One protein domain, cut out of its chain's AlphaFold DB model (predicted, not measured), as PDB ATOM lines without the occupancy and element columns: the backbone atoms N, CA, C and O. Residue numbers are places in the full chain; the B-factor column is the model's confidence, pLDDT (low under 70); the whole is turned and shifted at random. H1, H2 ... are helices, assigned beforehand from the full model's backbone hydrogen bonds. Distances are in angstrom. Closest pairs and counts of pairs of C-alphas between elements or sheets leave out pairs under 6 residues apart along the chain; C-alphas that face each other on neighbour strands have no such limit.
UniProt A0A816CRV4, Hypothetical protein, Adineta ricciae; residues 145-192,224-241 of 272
ATOM      1  N   THR A 145     167.281 237.286 228.977       69.31
ATOM      2  CA  THR A 145     166.570 236.900 230.206       69.31
ATOM      3  C   THR A 145     165.048 236.977 230.092       69.31
ATOM      4  O   THR A 145     164.356 236.326 230.871       69.31
ATOM      5  N   ASP A 146     164.513 237.735 229.135       80.88
ATOM      6  CA  ASP A 146     163.068 237.906 228.971       80.88
ATOM      7  C   ASP A 146     162.426 236.687 228.279       80.88
ATOM      8  O   ASP A 146     162.756 236.321 227.145       80.88
ATOM      9  N   LYS A 147     161.495 236.035 228.985       81.94
ATOM     10  CA  LYS A 147     160.791 234.834 228.519       81.94
ATOM     11  C   LYS A 147     159.781 235.143 227.411       81.94
ATOM     12  O   LYS A 147     159.711 234.370 226.455       81.94
ATOM     13  N   GLN A 148     159.032 236.240 227.504       85.69
ATOM     14  CA  GLN A 148     157.990 236.595 226.529       85.69
ATOM     15  C   GLN A 148     158.622 236.959 225.191       85.69
ATOM     16  O   GLN A 148     158.271 236.413 224.145       85.69
ATOM     17  N   ARG A 149     159.680 237.767 225.238       86.50
ATOM     18  CA  ARG A 149     160.511 238.093 224.077       86.50
ATOM     19  C   ARG A 149     161.066 236.850 223.379       86.50
ATOM     20  O   ARG A 149     161.059 236.777 222.151       86.50
ATOM     21  N   ARG A 150     161.535 235.849 224.136       84.94
ATOM     22  CA  ARG A 150     162.017 234.573 223.567       84.94
ATOM     23  C   ARG A 150     160.909 233.801 222.851       84.94
ATOM     24  O   ARG A 150     161.200 233.138 221.857       84.94
ATOM     25  N   LEU A 151     159.669 233.867 223.336       86.00
ATOM     26  CA  LEU A 151     158.522 233.254 222.662       86.00
ATOM     27  C   LEU A 151     158.217 233.961 221.337       86.00
ATOM     28  O   LEU A 151     158.069 233.280 220.322       86.00
ATOM     29  N   VAL A 152     158.226 235.298 221.318       88.94
ATOM     30  CA  VAL A 152     158.008 236.093 220.098       88.94
ATOM     31  C   VAL A 152     159.102 235.849 219.052       88.94
ATOM     32  O   VAL A 152     158.785 235.621 217.887       88.94
ATOM     33  N   ASP A 153     160.381 235.805 219.441       86.62
ATOM     34  CA  ASP A 153     161.495 235.502 218.520       86.62
ATOM     35  C   ASP A 153     161.373 234.096 217.916       86.62
ATOM     36  O   ASP A 153     161.536 233.904 216.706       86.62
ATOM     37  N   ARG A 154     161.021 233.096 218.732       84.06
ATOM     38  CA  ARG A 154     160.748 231.753 218.209       84.06
ATOM     39  C   ARG A 154     159.567 231.763 217.254       84.06
ATOM     40  O   ARG A 154     159.639 231.109 216.220       84.06
ATOM     41  N   TYR A 155     158.510 232.503 217.574       87.88
ATOM     42  CA  TYR A 155     157.319 232.569 216.738       87.88
ATOM     43  C   TYR A 155     157.616 233.260 215.408       87.88
ATOM     44  O   TYR A 155     157.207 232.770 214.363       87.88
ATOM     45  N   CYS A 156     158.440 234.308 215.414       88.50
ATOM     46  CA  CYS A 156     158.978 234.931 214.210       88.50
ATOM     47  C   CYS A 156     159.748 233.916 213.347       88.50
ATOM     48  O   CYS A 156     159.490 233.779 212.151       88.50
ATOM     49  N   ARG A 157     160.641 233.119 213.950       85.44
ATOM     50  CA  ARG A 157     161.362 232.052 213.230       85.44
ATOM     51  C   ARG A 157     160.435 230.974 212.697       85.44
ATOM     52  O   ARG A 157     160.662 230.497 211.591       85.44
ATOM     53  N   TYR A 158     159.418 230.593 213.465       85.06
ATOM     54  CA  TYR A 158     158.389 229.662 213.025       85.06
ATOM     55  C   TYR A 158     157.637 230.233 211.825       85.06
ATOM     56  O   TYR A 158     157.606 229.570 210.798       85.06
ATOM     57  N   LEU A 159     157.130 231.466 211.893       87.12
ATOM     58  CA  LEU A 159     156.391 232.127 210.815       87.12
ATOM     59  C   LEU A 159     157.188 232.220 209.512       87.12
ATOM     60  O   LEU A 159     156.645 231.971 208.441       87.12
ATOM     61  N   PHE A 160     158.479 232.545 209.590       85.38
ATOM     62  CA  PHE A 160     159.336 232.696 208.409       85.38
ATOM     63  C   PHE A 160     160.162 231.444 208.081       85.38
ATOM     64  O   PHE A 160     161.038 231.479 207.211       85.38
ATOM     65  N   SER A 161     159.893 230.318 208.748       83.19
ATOM     66  CA  SER A 161     160.510 229.033 208.422       83.19
ATOM     67  C   SER A 161     160.009 228.506 207.075       83.19
ATOM     68  O   SER A 161     158.876 228.723 206.650       83.19
ATOM     69  N   ARG A 162     160.841 227.709 206.399       62.19
ATOM     70  CA  ARG A 162     160.464 227.063 205.133       62.19
ATOM     71  C   ARG A 162     159.329 226.042 205.292       62.19
ATOM     72  O   ARG A 162     158.687 225.699 204.307       62.19
ATOM     73  N   SER A 163     159.081 225.561 206.510       61.84
ATOM     74  CA  SER A 163     157.975 224.649 206.817       61.84
ATOM     75  C   SER A 163     156.623 225.352 206.925       61.84
ATOM     76  O   SER A 163     155.617 224.736 206.618       61.84
ATOM     77  N   SER A 164     156.575 226.626 207.305       65.88
ATOM     78  CA  SER A 164     155.335 227.401 207.483       65.88
ATOM     79  C   SER A 164     155.037 228.330 206.304       65.88
ATOM     80  O   SER A 164     153.951 228.899 206.227       65.88
ATOM     81  N   SER A 165     155.955 228.457 205.339       62.59
ATOM     82  CA  SER A 165     155.822 229.386 204.209       62.59
ATOM     83  C   SER A 165     154.567 229.169 203.352       62.59
ATOM     84  O   SER A 165     154.146 230.089 202.660       62.59
ATOM     85  N   HIS A 166     153.964 227.975 203.387       63.12
ATOM     86  CA  HIS A 166     152.709 227.676 202.687       63.12
ATOM     87  C   HIS A 166     151.452 228.098 203.472       63.12
ATOM     88  O   HIS A 166     150.402 228.287 202.866       63.12
ATOM     89  N   ASN A 167     151.570 228.322 204.785       83.06
ATOM     90  CA  ASN A 167     150.473 228.721 205.674       83.06
ATOM     91  C   ASN A 167     150.657 230.114 206.292       83.06
ATOM     92  O   ASN A 167     149.784 230.552 207.037       83.06
ATOM     93  N   LEU A 168     151.733 230.840 205.960       87.69
ATOM     94  CA  LEU A 168     152.063 232.157 206.527       87.69
ATOM     95  C   LEU A 168     150.858 233.106 206.572       87.69
ATOM     96  O   LEU A 168     150.592 233.733 207.592       87.69
ATOM     97  N   LYS A 169     150.092 233.177 205.478       87.75
ATOM     98  CA  LYS A 169     148.882 234.003 205.410       87.75
ATOM     99  C   LYS A 169     147.849 233.597 206.467       87.75
ATOM    100  O   LYS A 169     147.286 234.469 207.114       87.75
ATOM    101  N   GLY A 170     147.587 232.300 206.629       89.25
ATOM    102  CA  GLY A 170     146.620 231.793 207.604       89.25
ATOM    103  C   GLY A 170     147.062 232.055 209.041       89.25
ATOM    104  O   GLY A 170     146.276 232.553 209.837       89.25
ATOM    105  N   GLU A 171     148.333 231.803 209.343       90.25
ATOM    106  CA  GLU A 171     148.909 232.013 210.678       90.25
ATOM    107  C   GLU A 171     148.883 233.493 211.080       90.25
ATOM    108  O   GLU A 171     148.475 233.848 212.184       90.25
ATOM    109  N   LEU A 172     149.239 234.385 210.154       91.06
ATOM    110  CA  LEU A 172     149.189 235.818 210.412       91.06
ATOM    111  C   LEU A 172     147.753 236.363 210.503       91.06
ATOM    112  O   LEU A 172     147.514 237.275 211.287       91.06
ATOM    113  N   ILE A 173     146.795 235.810 209.745       91.88
ATOM    114  CA  ILE A 173     145.370 236.154 209.891       91.88
ATOM    115  C   ILE A 173     144.864 235.733 211.275       91.88
ATOM    116  O   ILE A 173     144.172 236.511 211.925       91.88
ATOM    117  N   LYS A 174     145.208 234.532 211.754       93.19
ATOM    118  CA  LYS A 174     144.833 234.087 213.108       93.19
ATOM    119  C   LYS A 174     145.412 235.010 214.176       93.19
ATOM    120  O   LYS A 174     144.710 235.362 215.121       93.19
ATOM    121  N   LEU A 175     146.659 235.442 213.993       92.44
ATOM    122  CA  LEU A 175     147.307 236.380 214.900       92.44
ATOM    123  C   LEU A 175     146.658 237.768 214.871       92.44
ATOM    124  O   LEU A 175     146.363 238.311 215.929       92.44
ATOM    125  N   SER A 176     146.365 238.318 213.688       91.81
ATOM    126  CA  SER A 176     145.726 239.636 213.566       91.81
ATOM    127  C   SER A 176     144.332 239.673 214.198       91.81
ATOM    128  O   SER A 176     143.907 240.704 214.712       91.81
ATOM    129  N   HIS A 177     143.614 238.546 214.172       92.06
ATOM    130  CA  HIS A 177     142.282 238.411 214.762       92.06
ATOM    131  C   HIS A 177     142.299 237.962 216.228       92.06
ATOM    132  O   HIS A 177     141.222 237.770 216.785       92.06
ATOM    133  N   HIS A 178     143.472 237.812 216.855       91.44
ATOM    134  CA  HIS A 178     143.600 237.344 218.240       91.44
ATOM    135  C   HIS A 178     142.862 236.014 218.461       91.44
ATOM    136  O   HIS A 178     142.079 235.859 219.395       91.44
ATOM    137  N   SER A 179     143.057 235.054 217.549       91.75
ATOM    138  CA  SER A 179     142.369 233.764 217.628       91.75
ATOM    139  C   SER A 179     142.707 233.023 218.930       91.75
ATOM    140  O   SER A 179     143.848 233.025 219.397       91.75
ATOM    141  N   ASN A 180     141.719 232.317 219.475       90.50
ATOM    142  CA  ASN A 180     141.903 231.403 220.605       90.50
ATOM    143  C   ASN A 180     142.513 230.052 220.185       90.50
ATOM    144  O   ASN A 180     142.689 229.165 221.018       90.50
ATOM    145  N   ASP A 181     142.849 229.890 218.901       89.06
ATOM    146  CA  ASP A 181     143.505 228.684 218.410       89.06
ATOM    147  C   ASP A 181     144.885 228.507 219.071       89.06
ATOM    148  O   ASP A 181     145.653 229.473 219.171       89.06
ATOM    149  N   PRO A 182     145.242 227.288 219.501       86.88
ATOM    150  CA  PRO A 182     146.577 227.012 220.002       86.88
ATOM    151  C   PRO A 182     147.601 227.073 218.862       86.88
ATOM    152  O   PRO A 182     147.370 226.597 217.750       86.88
ATOM    153  N   ILE A 183     148.761 227.647 219.154       86.56
ATOM    154  CA  ILE A 183     149.935 227.635 218.287       86.56
ATOM    155  C   ILE A 183     150.617 226.282 218.463       86.56
ATOM    156  O   ILE A 183     150.893 225.848 219.581       86.56
ATOM    157  N   GLU A 184     150.924 225.617 217.353       77.50
ATOM    158  CA  GLU A 184     151.630 224.338 217.372       77.50
ATOM    159  C   GLU A 184     153.076 224.527 217.861       77.50
ATOM    160  O   GLU A 184     153.985 224.916 217.120       77.50
ATOM    161  N   ILE A 185     153.292 224.246 219.149       64.50
ATOM    162  CA  ILE A 185     154.572 224.449 219.842       64.50
ATOM    163  C   ILE A 185     155.668 223.524 219.292       64.50
ATOM    164  O   ILE A 185     156.839 223.902 219.292       64.50
ATOM    165  N   ASP A 186     155.325 222.360 218.740       59.00
ATOM    166  CA  ASP A 186     156.299 221.450 218.117       59.00
ATOM    167  C   ASP A 186     157.007 222.089 216.911       59.00
ATOM    168  O   ASP A 186     158.198 221.863 216.674       59.00
ATOM    169  N   SER A 187     156.313 222.981 216.201       55.41
ATOM    170  CA  SER A 187     156.882 223.781 215.117       55.41
ATOM    171  C   SER A 187     157.687 224.985 215.628       55.41
ATOM    172  O   SER A 187     158.642 225.414 214.977       55.41
ATOM    173  N   LEU A 188     157.362 225.485 216.824       54.84
ATOM    174  CA  LEU A 188     158.117 226.514 217.551       54.84
ATOM    175  C   LEU A 188     159.427 225.965 218.151       54.84
ATOM    176  O   LEU A 188     160.421 226.682 218.286       54.84
ATOM    177  N   ALA A 189     159.424 224.680 218.512       51.75
ATOM    178  CA  ALA A 189     160.546 223.924 219.063       51.75
ATOM    179  C   ALA A 189     161.414 223.246 217.978       51.75
ATOM    180  O   ALA A 189     162.485 222.705 218.272       51.75
ATOM    181  N   GLY A 190     160.986 223.292 216.713       48.25
ATOM    182  CA  GLY A 190     161.590 222.588 215.586       48.25
ATOM    183  C   GLY A 190     162.986 223.081 215.187       48.25
ATOM    184  O   GLY A 190     163.139 224.028 214.424       48.25
ATOM    185  N   ARG A 191     164.012 222.351 215.649       46.31
ATOM    186  CA  ARG A 191     165.372 222.210 215.078       46.31
ATOM    187  C   ARG A 191     166.005 223.483 214.507       46.31
ATOM    188  O   ARG A 191     166.240 223.587 213.307       46.31
ATOM    189  N   ARG A 192     166.406 224.376 215.407       44.03
ATOM    190  CA  ARG A 192     167.702 225.078 215.400       44.03
ATOM    191  C   ARG A 192     167.735 225.994 216.618       44.03
ATOM    192  O   ARG A 192     167.450 227.186 216.547       44.03
ATOM    193  N   ILE A 224     150.109 227.683 223.943       86.19
ATOM    194  CA  ILE A 224     150.060 229.142 223.764       86.19
ATOM    195  C   ILE A 224     149.096 229.463 222.622       86.19
ATOM    196  O   ILE A 224     149.272 228.928 221.531       86.19
ATOM    197  N   THR A 225     148.116 230.338 222.834       92.44
ATOM    198  CA  THR A 225     147.173 230.760 221.781       92.44
ATOM    199  C   THR A 225     147.675 231.979 221.000       92.44
ATOM    200  O   THR A 225     148.586 232.688 221.439       92.44
ATOM    201  N   TYR A 226     147.083 232.260 219.832       93.19
ATOM    202  CA  TYR A 226     147.408 233.479 219.070       93.19
ATOM    203  C   TYR A 226     147.064 234.758 219.841       93.19
ATOM    204  O   TYR A 226     147.819 235.726 219.774       93.19
ATOM    205  N   GLU A 227     145.974 234.755 220.608       93.81
ATOM    206  CA  GLU A 227     145.610 235.845 221.521       93.81
ATOM    207  C   GLU A 227     146.720 236.136 222.542       93.81
ATOM    208  O   GLU A 227     147.144 237.283 222.706       93.81
ATOM    209  N   GLN A 228     147.250 235.091 223.185       92.69
ATOM    210  CA  GLN A 228     148.346 235.224 224.146       92.69
ATOM    211  C   GLN A 228     149.635 235.710 223.477       92.69
ATOM    212  O   GLN A 228     150.307 236.594 224.003       92.69
ATOM    213  N   MET A 229     149.966 235.181 222.295       92.75
ATOM    214  CA  MET A 229     151.138 235.625 221.536       92.75
ATOM    215  C   MET A 229     151.049 237.111 221.173       92.75
ATOM    216  O   MET A 229     152.031 237.837 221.319       92.75
ATOM    217  N   MET A 230     149.880 237.574 220.727       93.12
ATOM    218  CA  MET A 230     149.665 238.982 220.396       93.12
ATOM    219  C   MET A 230     149.707 239.869 221.648       93.12
ATOM    220  O   MET A 230     150.283 240.952 221.605       93.12
ATOM    221  N   SER A 231     149.220 239.367 222.787       92.50
ATOM    222  CA  SER A 231     149.350 240.052 224.081       92.50
ATOM    223  C   SER A 231     150.816 240.262 224.467       92.50
ATOM    224  O   SER A 231     151.188 241.368 224.845       92.50
ATOM    225  N   TYR A 232     151.677 239.251 224.291       91.56
ATOM    226  CA  TYR A 232     153.122 239.399 224.516       91.56
ATOM    227  C   TYR A 232     153.762 240.408 223.561       91.56
ATOM    228  O   TYR A 232     154.646 241.162 223.960       91.56
ATOM    229  N   VAL A 233     153.329 240.433 222.297       91.81
ATOM    230  CA  VAL A 233     153.796 241.425 221.321       91.81
ATOM    231  C   VAL A 233     153.433 242.836 221.783       91.81
ATOM    232  O   VAL A 233     154.309 243.694 221.825       91.81
ATOM    233  N   ASP A 234     152.178 243.084 222.155       91.06
ATOM    234  CA  ASP A 234     151.740 244.416 222.575       91.06
ATOM    235  C   ASP A 234     152.339 244.836 223.928       91.06
ATOM    236  O   ASP A 234     152.696 246.001 224.083       91.06
ATOM    237  N   GLU A 235     152.540 243.908 224.869       90.31
ATOM    238  CA  GLU A 235     153.217 244.168 226.148       90.31
ATOM    239  C   GLU A 235     154.656 244.655 225.920       90.31
ATOM    240  O   GLU A 235     155.003 245.765 226.328       90.31
ATOM    241  N   ILE A 236     155.455 243.921 225.137       88.81
ATOM    242  CA  ILE A 236     156.838 244.307 224.800       88.81
ATOM    243  C   ILE A 236     156.879 245.643 224.029       88.81
ATOM    244  O   ILE A 236     157.786 246.463 224.201       88.81
ATOM    245  N   LEU A 237     155.900 245.891 223.154       88.38
ATOM    246  CA  LEU A 237     155.799 247.152 222.411       88.38
ATOM    247  C   LEU A 237     155.275 248.317 223.246       88.38
ATOM    248  O   LEU A 237     155.447 249.460 222.835       88.38
ATOM    249  N   SER A 238     154.627 248.057 224.379       84.94
ATOM    250  CA  SER A 238     154.211 249.099 225.319       84.94
ATOM    251  C   SER A 238     155.387 249.589 226.166       84.94
ATOM    252  O   SER A 238     155.464 250.774 226.487       84.94
ATOM    253  N   GLU A 239     156.333 248.695 226.464       81.81
ATOM    254  CA  GLU A 239     157.576 249.008 227.174       81.81
ATOM    255  C   GLU A 239     158.595 249.726 226.286       81.81
ATOM    256  O   GLU A 239     159.441 250.477 226.772       81.81
ATOM    257  N   THR A 240     158.515 249.508 224.972       72.62
ATOM    258  CA  THR A 240     159.374 250.175 223.997       72.62
ATOM    259  C   THR A 240     158.660 251.360 223.361       72.62
ATOM    260  O   THR A 240     157.474 251.316 223.066       72.62
ATOM    261  N   ASP A 241     159.371 252.455 223.091       66.50
ATOM    262  CA  ASP A 241     158.787 253.676 222.509       66.50
ATOM    263  C   ASP A 241     158.281 253.515 221.049       66.50
ATOM    264  O   ASP A 241     158.048 254.497 220.347       66.50
TER     265      ASP A 241
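Overview. This is residues 145 to 192 and 224 to 241 of the 272 residues of the protein "Hypothetical protein" of Adineta ricciae (UniProt A0A816CRV4). Three helices, H1, H2 and H4, form a rough triangle, only loosely closed between H1 and H2, and the small helix H3 packs on H1. The printed part has 66 residues with four named helices, H1 to H4 in order, and no named strand: all helix. It is compact, with a radius of gyration of the C-alphas of 11.7 A, spanning 33 by 27 by 19 A.

Arrangement. H4, residues 226 to 239, touches residues 148 to 152 alone of H1, residues 147 to 159, at a steep tilt of 57 degrees, opposite ways; the closest C-alphas, of Gln 148 and Tyr 232, are 6.0 A apart. Residues 226 to 230 alone of H4 touch H2, residues 168 to 176, at a steep tilt of 67 degrees, the same way; the closest C-alphas are Leu 175 and Tyr 226, 5.1 A. H1 and H2 are close but not clearly touching, the closest C-alphas Leu 159 and Leu 168 at 6.1 A. H3, residues 185 to 188, touches residues 154 to 158 alone of H1, closest at the C-alphas of Tyr 158 and Leu 188, 5.5 A. Every O i to N i+4 pair is within hydrogen-bond range in H1, H2 and H4; H3 is too short for one.

Along the chain. H4 is 20.3 A from first to last C-alpha, ending at C-alpha 239 (157.576, 249.008, 227.174); H1 is 18.4 A, beginning at C-alpha 147 (160.791, 234.834, 228.519); H2 is 12.1 A and H3 4.7 A.

Size, cuts and confidence. The farthest C-alphas, of His 166 and Asp 241, are 33.3 A apart. Residues 193 to 223 are not printed; C-alphas 192 and 224 are 19.9 A apart across the cut. The links H1 to H2 and H2 to H3 are short. pLDDT is under 70 at residues 145, 162 to 166, 185 to 192 and 241.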